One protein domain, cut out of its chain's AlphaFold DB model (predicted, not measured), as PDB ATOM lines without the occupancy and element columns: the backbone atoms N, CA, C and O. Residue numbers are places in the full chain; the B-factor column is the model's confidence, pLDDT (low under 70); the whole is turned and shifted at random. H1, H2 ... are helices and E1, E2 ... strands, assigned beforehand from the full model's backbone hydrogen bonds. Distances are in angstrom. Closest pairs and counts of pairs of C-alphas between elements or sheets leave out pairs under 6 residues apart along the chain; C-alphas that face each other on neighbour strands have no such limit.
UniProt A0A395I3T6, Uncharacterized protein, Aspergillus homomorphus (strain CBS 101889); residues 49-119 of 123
ATOM      1  N   ALA A  49      97.989 138.113 121.955       86.88
ATOM      2  CA  ALA A  49      98.899 137.551 120.968       86.88
ATOM      3  C   ALA A  49      99.900 136.604 121.632       86.88
ATOM      4  O   ALA A  49     100.392 136.879 122.727       86.88
ATOM      5  N   VAL A  50     100.240 135.520 120.942       85.81
ATOM      6  CA  VAL A  50     101.314 134.593 121.318       85.81
ATOM      7  C   VAL A  50     102.416 134.720 120.282       85.81
ATOM      8  O   VAL A  50     102.140 134.776 119.083       85.81
ATOM      9  N   ARG A  51     103.668 134.800 120.729       81.88
ATOM     10  CA  ARG A  51     104.798 134.805 119.808       81.88
ATOM     11  C   ARG A  51     105.190 133.368 119.494       81.88
ATOM     12  O   ARG A  51     105.356 132.556 120.398       81.88
ATOM     13  N   LEU A  52     105.392 133.110 118.208       79.06
ATOM     14  CA  LEU A  52     105.973 131.877 117.702       79.06
ATOM     15  C   LEU A  52     107.472 132.059 117.461       79.06
ATOM     16  O   LEU A  52     107.919 133.072 116.914       79.06
ATOM     17  N   ASN A  53     108.247 131.067 117.862       71.94
ATOM     18  CA  ASN A  53     109.652 130.913 117.529       71.94
ATOM     19  C   ASN A  53     109.852 129.651 116.657       71.94
ATOM     20  O   ASN A  53     108.953 128.833 116.491       71.94
ATOM     21  N   PHE A  54     111.051 129.472 116.089       71.56
ATOM     22  CA  PHE A  54     111.367 128.288 115.271       71.56
ATOM     23  C   PHE A  54     111.271 126.971 116.062       71.56
ATOM     24  O   PHE A  54     110.920 125.935 115.502       71.56
ATOM     25  N   LYS A  55     111.541 127.012 117.372       73.06
ATOM     26  CA  LYS A  55     111.379 125.861 118.265       73.06
ATOM     27  C   LYS A  55     109.907 125.440 118.351       73.06
ATOM     28  O   LYS A  55     109.663 124.245 118.369       73.06
ATOM     29  N   ASP A  56     108.943 126.357 118.304       72.75
ATOM     30  CA  ASP A  56     107.513 126.024 118.271       72.75
ATOM     31  C   ASP A  56     107.148 125.242 116.997       72.75
ATOM     32  O   ASP A  56     106.378 124.290 117.068       72.75
ATOM     33  N   CYS A  57     107.764 125.554 115.847       74.81
ATOM     34  CA  CYS A  57     107.599 124.756 114.625       74.81
ATOM     35  C   CYS A  57     108.166 123.337 114.783       74.81
ATOM     36  O   CYS A  57     107.567 122.376 114.311       74.81
ATOM     37  N   LEU A  58     109.315 123.197 115.454       73.19
ATOM     38  CA  LEU A  58     109.913 121.887 115.733       73.19
ATOM     39  C   LEU A  58     109.082 121.073 116.733       73.19
ATOM     40  O   LEU A  58     108.975 119.860 116.581       73.19
ATOM     41  N   ILE A  59     108.486 121.731 117.730       70.94
ATOM     42  CA  ILE A  59     107.567 121.115 118.694       70.94
ATOM     43  C   ILE A  59     106.302 120.641 117.972       70.94
ATOM     44  O   ILE A  59     105.917 119.490 118.133       70.94
ATOM     45  N   ALA A  60     105.715 121.476 117.111       71.44
ATOM     46  CA  ALA A  60     104.518 121.128 116.342       71.44
ATOM     47  C   ALA A  60     104.720 119.935 115.387       71.44
ATOM     48  O   ALA A  60     103.762 119.240 115.060       71.44
ATOM     49  N   LEU A  61     105.954 119.699 114.931       74.44
ATOM     50  CA  LEU A  61     106.319 118.588 114.044       74.44
ATOM     51  C   LEU A  61     106.875 117.363 114.794       74.44
ATOM     52  O   LEU A  61     107.268 116.388 114.152       74.44
ATOM     53  N   GLY A  62     106.953 117.408 116.125       67.62
ATOM     54  CA  GLY A  62     107.653 116.420 116.946       67.62
ATOM     55  C   GLY A  62     106.908 116.032 118.232       67.62
ATOM     56  O   GLY A  62     105.725 116.319 118.379       67.62
ATOM     57  N   PRO A  63     107.587 115.346 119.172       57.78
ATOM     58  CA  PRO A  63     106.967 114.716 120.344       57.78
ATOM     59  C   PRO A  63     106.962 115.605 121.605       57.78
ATOM     60  O   PRO A  63     107.056 115.085 122.712       57.78
ATOM     61  N   ALA A  64     106.982 116.931 121.461       63.81
ATOM     62  CA  ALA A  64     107.009 117.842 122.605       63.81
ATOM     63  C   ALA A  64     105.632 118.483 122.819       63.81
ATOM     64  O   ALA A  64     104.959 118.854 121.863       63.81
ATOM     65  N   ASP A  65     105.243 118.653 124.082       66.25
ATOM     66  CA  ASP A  65     103.823 118.840 124.413       66.25
ATOM     67  C   ASP A  65     103.410 120.302 124.652       66.25
ATOM     68  O   ASP A  65     102.222 120.601 124.758       66.25
ATOM     69  N   THR A  66     104.365 121.236 124.760       66.38
ATOM     70  CA  THR A  66     104.081 122.621 125.180       66.38
ATOM     71  C   THR A  66     104.555 123.650 124.162       66.38
ATOM     72  O   THR A  66     105.745 123.788 123.889       66.38
ATOM     73  N   LEU A  67     103.602 124.405 123.613       69.69
ATOM     74  CA  LEU A  67     103.838 125.473 122.642       69.69
ATOM     75  C   LEU A  67     103.781 126.850 123.304       69.69
ATOM     76  O   LEU A  67     103.006 127.080 124.237       69.69
ATOM     77  N   GLY A  68     104.535 127.795 122.745       74.81
ATOM     78  CA  GLY A  68     104.440 129.207 123.085       74.81
ATOM     79  C   GLY A  68     105.129 129.534 124.405       74.81
ATOM     80  O   GLY A  68     104.671 129.176 125.492       74.81
ATOM     81  N   ASN A  69     106.225 130.283 124.305       84.69
ATOM     82  CA  ASN A  69     107.012 130.723 125.460       84.69
ATOM     83  C   ASN A  69     106.785 132.195 125.834       84.69
ATOM     84  O   ASN A  69     107.311 132.686 126.837       84.69
ATOM     85  N   GLU A  70     106.054 132.926 124.998       88.00
ATOM     86  CA  GLU A  70     105.915 134.373 125.101       88.00
ATOM     87  C   GLU A  70     104.525 134.801 124.617       88.00
ATOM     88  O   GLU A  70     104.040 134.336 123.584       88.00
ATOM     89  N   CYS A  71     103.896 135.727 125.338       89.62
ATOM     90  CA  CYS A  71     102.629 136.342 124.947       89.62
ATOM     91  C   CYS A  71     102.604 137.842 125.238       89.62
ATOM     92  O   CYS A  71     103.362 138.343 126.067       89.62
ATOM     93  N   ALA A  72     101.679 138.545 124.594       91.62
ATOM     94  CA  ALA A  72     101.323 139.923 124.892       91.62
ATOM     95  C   ALA A  72      99.824 140.033 125.183       91.62
ATOM     96  O   ALA A  72      99.008 139.310 124.601       91.62
ATOM     97  N   GLY A  73      99.458 140.941 126.082       92.25
ATOM     98  CA  GLY A  73      98.084 141.066 126.544       92.25
ATOM     99  C   GLY A  73      97.883 142.160 127.583       92.25
ATOM    100  O   GLY A  73      98.700 143.074 127.702       92.25
ATOM    101  N   VAL A  74      96.785 142.049 128.326       94.38
ATOM    102  CA  VAL A  74      96.397 142.992 129.385       94.38
ATOM    103  C   VAL A  74      96.361 142.277 130.727       94.38
ATOM    104  O   VAL A  74      95.812 141.181 130.830       94.38
ATOM    105  N   VAL A  75      96.936 142.890 131.757       94.25
ATOM    106  CA  VAL A  75      96.945 142.337 133.114       94.25
ATOM    107  C   VAL A  75      95.534 142.321 133.699       94.25
ATOM    108  O   VAL A  75      94.878 143.355 133.774       94.25
ATOM    109  N   THR A  76      95.089 141.156 134.170       93.94
ATOM    110  CA  THR A  76      93.773 140.963 134.806       93.94
ATOM    111  C   THR A  76      93.854 140.759 136.308       93.94
ATOM    112  O   THR A  76      92.903 141.065 137.024       93.94
ATOM    113  N   ARG A  77      94.992 140.264 136.805       92.12
ATOM    114  CA  ARG A  77      95.229 140.067 138.237       92.12
ATOM    115  C   ARG A  77      96.706 140.191 138.570       92.12
ATOM    116  O   ARG A  77      97.566 139.727 137.824       92.12
ATOM    117  N   VAL A  78      96.991 140.760 139.733       93.00
ATOM    118  CA  VAL A  78      98.342 140.920 140.273       93.00
ATOM    119  C   VAL A  78      98.381 140.291 141.664       93.00
ATOM    120  O   VAL A  78      97.491 140.534 142.477       93.00
ATOM    121  N   GLY A  79      99.372 139.438 141.920       90.00
ATOM    122  CA  GLY A  79      99.573 138.817 143.224       90.00
ATOM    123  C   GLY A  79      99.944 139.853 144.297       90.00
ATOM    124  O   GLY A  79     100.595 140.852 143.989       90.00
ATOM    125  N   PRO A  80      99.564 139.638 145.568       89.75
ATOM    126  CA  PRO A  80      99.739 140.621 146.645       89.75
ATOM    127  C   PRO A  80     101.193 141.015 146.954       89.75
ATOM    128  O   PRO A  80     101.413 142.052 147.567       89.75
ATOM    129  N   ALA A  81     102.189 140.215 146.559       90.06
ATOM    130  CA  ALA A  81     103.609 140.524 146.752       90.06
ATOM    131  C   ALA A  81     104.246 141.243 145.545       90.06
ATOM    132  O   ALA A  81     105.441 141.543 145.558       90.06
ATOM    133  N   CYS A  82     103.485 141.511 144.482       90.12
ATOM    134  CA  CYS A  82     103.954 142.284 143.340       90.12
ATOM    135  C   CYS A  82     103.816 143.786 143.623       90.12
ATOM    136  O   CYS A  82     102.744 144.270 143.974       90.12
ATOM    137  N   SER A  83     104.902 144.537 143.430       90.00
ATOM    138  CA  SER A  83     104.880 145.996 143.585       90.00
ATOM    139  C   SER A  83     103.966 146.653 142.529       90.00
ATOM    140  O   SER A  83     104.175 146.408 141.333       90.00
ATOM    141  N   PRO A  84     103.028 147.535 142.935       85.94
ATOM    142  CA  PRO A  84     102.185 148.305 142.017       85.94
ATOM    143  C   PRO A  84     102.967 149.224 141.068       85.94
ATOM    144  O   PRO A  84     102.475 149.554 139.995       85.94
ATOM    145  N   ASP A  85     104.192 149.620 141.423       89.50
ATOM    146  CA  ASP A  85     105.040 150.455 140.560       89.50
ATOM    147  C   ASP A  85     105.603 149.670 139.367       89.50
ATOM    148  O   ASP A  85     106.008 150.247 138.353       89.50
ATOM    149  N   LYS A  86     105.639 148.334 139.476       88.56
ATOM    150  CA  LYS A  86     106.107 147.448 138.406       88.56
ATOM    151  C   LYS A  86     104.998 147.022 137.462       88.56
ATOM    152  O   LYS A  86     105.260 146.944 136.262       88.56
ATOM    153  N   VAL A  87     103.821 146.697 137.992       92.69
ATOM    154  CA  VAL A  87     102.701 146.162 137.212       92.69
ATOM    155  C   VAL A  87     101.374 146.364 137.936       92.69
ATOM    156  O   VAL A  87     101.282 146.194 139.154       92.69
ATOM    157  N   ARG A  88     100.334 146.699 137.177       94.06
ATOM    158  CA  ARG A  88      98.973 146.946 137.653       94.06
ATOM    159  C   ARG A  88      97.966 146.270 136.734       94.06
ATOM    160  O   ARG A  88      98.265 145.958 135.588       94.06
ATOM    161  N   VAL A  89      96.763 146.046 137.253       94.12
ATOM    162  CA  VAL A  89      95.616 145.655 136.420       94.12
ATOM    163  C   VAL A  89      95.389 146.729 135.354       94.12
ATOM    164  O   VAL A  89      95.605 147.909 135.630       94.12
ATOM    165  N   GLU A  90      94.988 146.299 134.159       94.69
ATOM    166  CA  GLU A  90      94.877 147.095 132.925       94.69
ATOM    167  C   GLU A  90      96.204 147.485 132.249       94.69
ATOM    168  O   GLU A  90      96.184 147.968 131.115       94.69
ATOM    169  N   ASP A  91      97.369 147.194 132.845       93.31
ATOM    170  CA  ASP A  91      98.637 147.394 132.141       93.31
ATOM    171  C   ASP A  91      98.721 146.482 130.911       93.31
ATOM    172  O   ASP A  91      98.472 145.271 130.967       93.31
ATOM    173  N   ARG A  92      99.155 147.059 129.787       93.12
ATOM    174  CA  ARG A  92      99.553 146.296 128.602       93.12
ATOM    175  C   ARG A  92     100.942 145.734 128.830       93.12
ATOM    176  O   ARG A  92     101.853 146.476 129.193       93.12
ATOM    177  N   VAL A  93     101.126 144.442 128.597       94.12
ATOM    178  CA  VAL A  93     102.386 143.765 128.908       94.12
ATOM    179  C   VAL A  93     102.777 142.753 127.838       94.12
ATOM    180  O   VAL A  93     101.922 142.155 127.185       94.12
ATOM    181  N   CYS A  94     104.081 142.527 127.713       93.06
ATOM    182  CA  CYS A  94     104.644 141.287 127.190       93.06
ATOM    183  C   CYS A  94     105.093 140.420 128.365       93.06
ATOM    184  O   CYS A  94     105.572 140.929 129.379       93.06
ATOM    185  N   MET A  95     104.964 139.107 128.233       92.38
ATOM    186  CA  MET A  95     105.281 138.158 129.289       92.38
ATOM    187  C   MET A  95     105.951 136.918 128.711       92.38
ATOM    188  O   MET A  95     105.469 136.353 127.730       92.38
ATOM    189  N   SER A  96     107.024 136.469 129.361       91.00
ATOM    190  CA  SER A  96     107.548 135.120 129.162       91.00
ATOM    191  C   SER A  96     106.848 134.153 130.117       91.00
ATOM    192  O   SER A  96     106.744 134.405 131.321       91.00
ATOM    193  N   THR A  97     106.321 133.065 129.571       86.56
ATOM    194  CA  THR A  97     105.538 132.057 130.290       86.56
ATOM    195  C   THR A  97     105.739 130.690 129.639       86.56
ATOM    196  O   THR A  97     106.356 130.575 128.582       86.56
ATOM    197  N   VAL A  98     105.236 129.640 130.272       82.12
ATOM    198  CA  VAL A  98     105.067 128.335 129.629       82.12
ATOM    199  C   VAL A  98     103.605 128.186 129.226       82.12
ATOM    200  O   VAL A  98     102.707 128.627 129.953       82.12
ATOM    201  N   GLU A  99     103.376 127.581 128.060       77.88
ATOM    202  CA  GLU A  99     102.037 127.343 127.510       77.88
ATOM    203  C   GLU A  99     101.283 128.656 127.271       77.88
ATOM    204  O   GLU A  99     100.207 128.896 127.818       77.88
ATOM    205  N   ALA A 100     101.874 129.553 126.483       80.25
ATOM    206  CA  ALA A 100     101.289 130.858 126.180       80.25
ATOM    207  C   ALA A 100      99.986 130.771 125.358       80.25
ATOM    208  O   ALA A 100      99.203 131.721 125.355       80.25
ATOM    209  N   PHE A 101      99.728 129.639 124.692       80.31
ATOM    210  CA  PHE A 101      98.470 129.338 124.002       80.31
ATOM    211  C   PHE A 101      97.342 129.042 125.005       80.31
ATOM    212  O   PHE A 101      96.856 127.919 125.095       80.31
ATOM    213  N   LYS A 102      96.924 130.066 125.758       82.88
ATOM    214  CA  LYS A 102      95.781 130.085 126.691       82.88
ATOM    215  C   LYS A 102      95.139 131.466 126.730       82.88
ATOM    216  O   LYS A 102      95.803 132.455 126.442       82.88
ATOM    217  N   THR A 103      93.861 131.555 127.104       85.00
ATOM    218  CA  THR A 103      93.185 132.862 127.254       85.00
ATOM    219  C   THR A 103      93.816 133.691 128.367       85.00
ATOM    220  O   THR A 103      93.968 134.904 128.232       85.00
ATOM    221  N   TYR A 104      94.201 133.029 129.459       88.62
ATOM    222  CA  TYR A 104      94.822 133.648 130.621       88.62
ATOM    223  C   TYR A 104      96.152 132.983 130.906       88.62
ATOM    224  O   TYR A 104      96.202 131.813 131.285       88.62
ATOM    225  N   ALA A 105      97.232 133.731 130.724       90.62
ATOM    226  CA  ALA A 105      98.563 133.263 131.043       90.62
ATOM    227  C   ALA A 105      99.050 133.836 132.369       90.62
ATOM    228  O   ALA A 105      98.662 134.937 132.761       90.62
ATOM    229  N   ARG A 106      99.915 133.087 133.059       90.88
ATOM    230  CA  ARG A 106     100.511 133.508 134.327       90.88
ATOM    231  C   ARG A 106     102.016 133.373 134.287       90.88
ATOM    232  O   ARG A 106     102.554 132.473 133.643       90.88
ATOM    233  N   SER A 107     102.692 134.277 134.976       92.19
ATOM    234  CA  SER A 107     104.125 134.183 135.213       92.19
ATOM    235  C   SER A 107     104.511 135.022 136.420       92.19
ATOM    236  O   SER A 107     103.737 135.860 136.894       92.19
ATOM    237  N   LYS A 108     105.728 134.817 136.920       92.81
ATOM    238  CA  LYS A 108     106.292 135.679 137.960       92.81
ATOM    239  C   LYS A 108     106.391 137.103 137.422       92.81
ATOM    240  O   LYS A 108     106.764 137.300 136.269       92.81
ATOM    241  N   VAL A 109     106.173 138.100 138.277       91.56
ATOM    242  CA  VAL A 109     106.291 139.529 137.910       91.56
ATOM    243  C   VAL A 109     107.622 139.891 137.231       91.56
ATOM    244  O   VAL A 109     107.691 140.813 136.432       91.56
ATOM    245  N   GLN A 110     108.682 139.133 137.513       93.00
ATOM    246  CA  GLN A 110     110.021 139.277 136.924       93.00
ATOM    247  C   GLN A 110     110.051 139.002 135.413       93.00
ATOM    248  O   GLN A 110     110.921 139.500 134.708       93.00
ATOM    249  N   CYS A 111     109.118 138.181 134.934       93.06
ATOM    250  CA  CYS A 111     108.997 137.744 133.548       93.06
ATOM    251  C   CYS A 111     108.000 138.602 132.757       93.06
ATOM    252  O   CYS A 111     107.667 138.255 131.625       93.06
ATOM    253  N   VAL A 112     107.500 139.685 133.359       92.81
ATOM    254  CA  VAL A 112     106.513 140.596 132.781       92.81
ATOM    255  C   VAL A 112     107.182 141.936 132.498       92.81
ATOM    256  O   VAL A 112     107.859 142.503 133.353       92.81
ATOM    257  N   CYS A 113     106.968 142.456 131.297       94.12
ATOM    258  CA  CYS A 113     107.448 143.758 130.866       94.12
ATOM    259  C   CYS A 113     106.258 144.615 130.432       94.12
ATOM    260  O   CYS A 113     105.491 144.206 129.558       94.12
ATOM    261  N   ARG A 114     106.106 145.803 131.029       93.44
ATOM    262  CA  ARG A 114     105.080 146.769 130.622       93.44
ATOM    263  C   ARG A 114     105.390 147.324 129.241       93.44
ATOM    264  O   ARG A 114     106.519 147.706 128.945       93.44
ATOM    265  N   LEU A 115     104.360 147.383 128.412       86.38
ATOM    266  CA  LEU A 115     104.391 148.049 127.126       86.38
ATOM    267  C   LEU A 115     104.062 149.532 127.334       86.38
ATOM    268  O   LEU A 115     103.093 149.836 128.032       86.38
ATOM    269  N   PRO A 116     104.826 150.460 126.738       79.25
ATOM    270  CA  PRO A 116     104.550 151.886 126.863       79.25
ATOM    271  C   PRO A 116     103.161 152.267 126.324       79.25
ATOM    272  O   PRO A 116     102.607 151.633 125.413       79.25
ATOM    273  N   GLU A 117     102.581 153.325 126.891       67.81
ATOM    274  CA  GLU A 117     101.356 153.957 126.403       67.81
ATOM    275  C   GLU A 117     101.643 154.680 125.077       67.81
ATOM    276  O   GLU A 117     102.005 155.844 125.049       67.81
ATOM    277  N   ALA A 118     101.533 153.921 123.981       57.12
ATOM    278  CA  ALA A 118     101.771 154.313 122.590       57.12
ATOM    279  C   ALA A 118     103.252 154.521 122.212       57.12
ATOM    280  O   ALA A 118     103.917 155.465 122.620       57.12
ATOM    281  N   MET A 119     103.744 153.674 121.300       48.16
ATOM    282  CA  MET A 119     104.526 154.216 120.190       48.16
ATOM    283  C   MET A 119     103.513 154.910 119.280       48.16
ATOM    284  O   MET A 119     102.825 154.243 118.509       48.16
TER     285      MET A 119
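AT A GLANCE: This is residues 49 to 119 of the 123 residues of an uncharacterized protein of Aspergillus homomorphus (strain CBS 101889) (UniProt A0A395I3T6). A small, strongly twisted antiparallel sheet of four strands makes the body, with the short helix H1 set off at one end and the loop of residues 79 to 91 at the other. The longest strand, E2, bends sharply, and E4 lies near E2 and E3 without joining the sheet. The printed part has 71 residues, with elements in the order E1, H1, E2, E3, E4, E5 and the sheet in the order E1, E2, E3, E5. The class is mixed, helices and strands, with under half of the residues in named elements. The whole is only just loose, close to compact, with a radius of gyration of the C-alphas of 13.5 A and spans of 41 by 30 by 19 A.

IN THESE COORDINATES: E1, residues 49 to 51, begins at C-alpha 49 (98.899, 137.551, 120.968). H1, residues 54 to 60, is 10.0 A long. E2, residues 70 to 78, is 18.2 A long and bends by 85 degrees at residue 74. E3, residues 92 to 96, and E4, residues 104 to 108, are each 13.8 A long. E5, residues 112 to 114, ends at C-alpha 114 (105.080, 146.769, 130.622).

HOW THE PARTS SIT: Edge strand E1 is antiparallel to E2, with N 51 and O 70 2.9 A apart. E2 and E3 form a hairpin, with N 95 and O 71 2.8 A apart. E3 is antiparallel to edge strand E5, with N 113 and O 94 2.8 A apart. E4 pairs with no named strand; its closest C-alphas to E3 are those of Ser 107 and Ser 96, 7.0 A apart. H1 is not on the sheet, and in it every O i to N i+4 pair is within hydrogen-bond range.

THE WHOLE: The two C-alphas farthest apart, those of Gly 62 and Asp 85, are 41.5 A apart. The printed part has no cut, and the link from E2 to E3 is long, with 13 residues. Mean pLDDT of the printed part is 83.7; residues 62 to 67 and 117 to 119 are under 70.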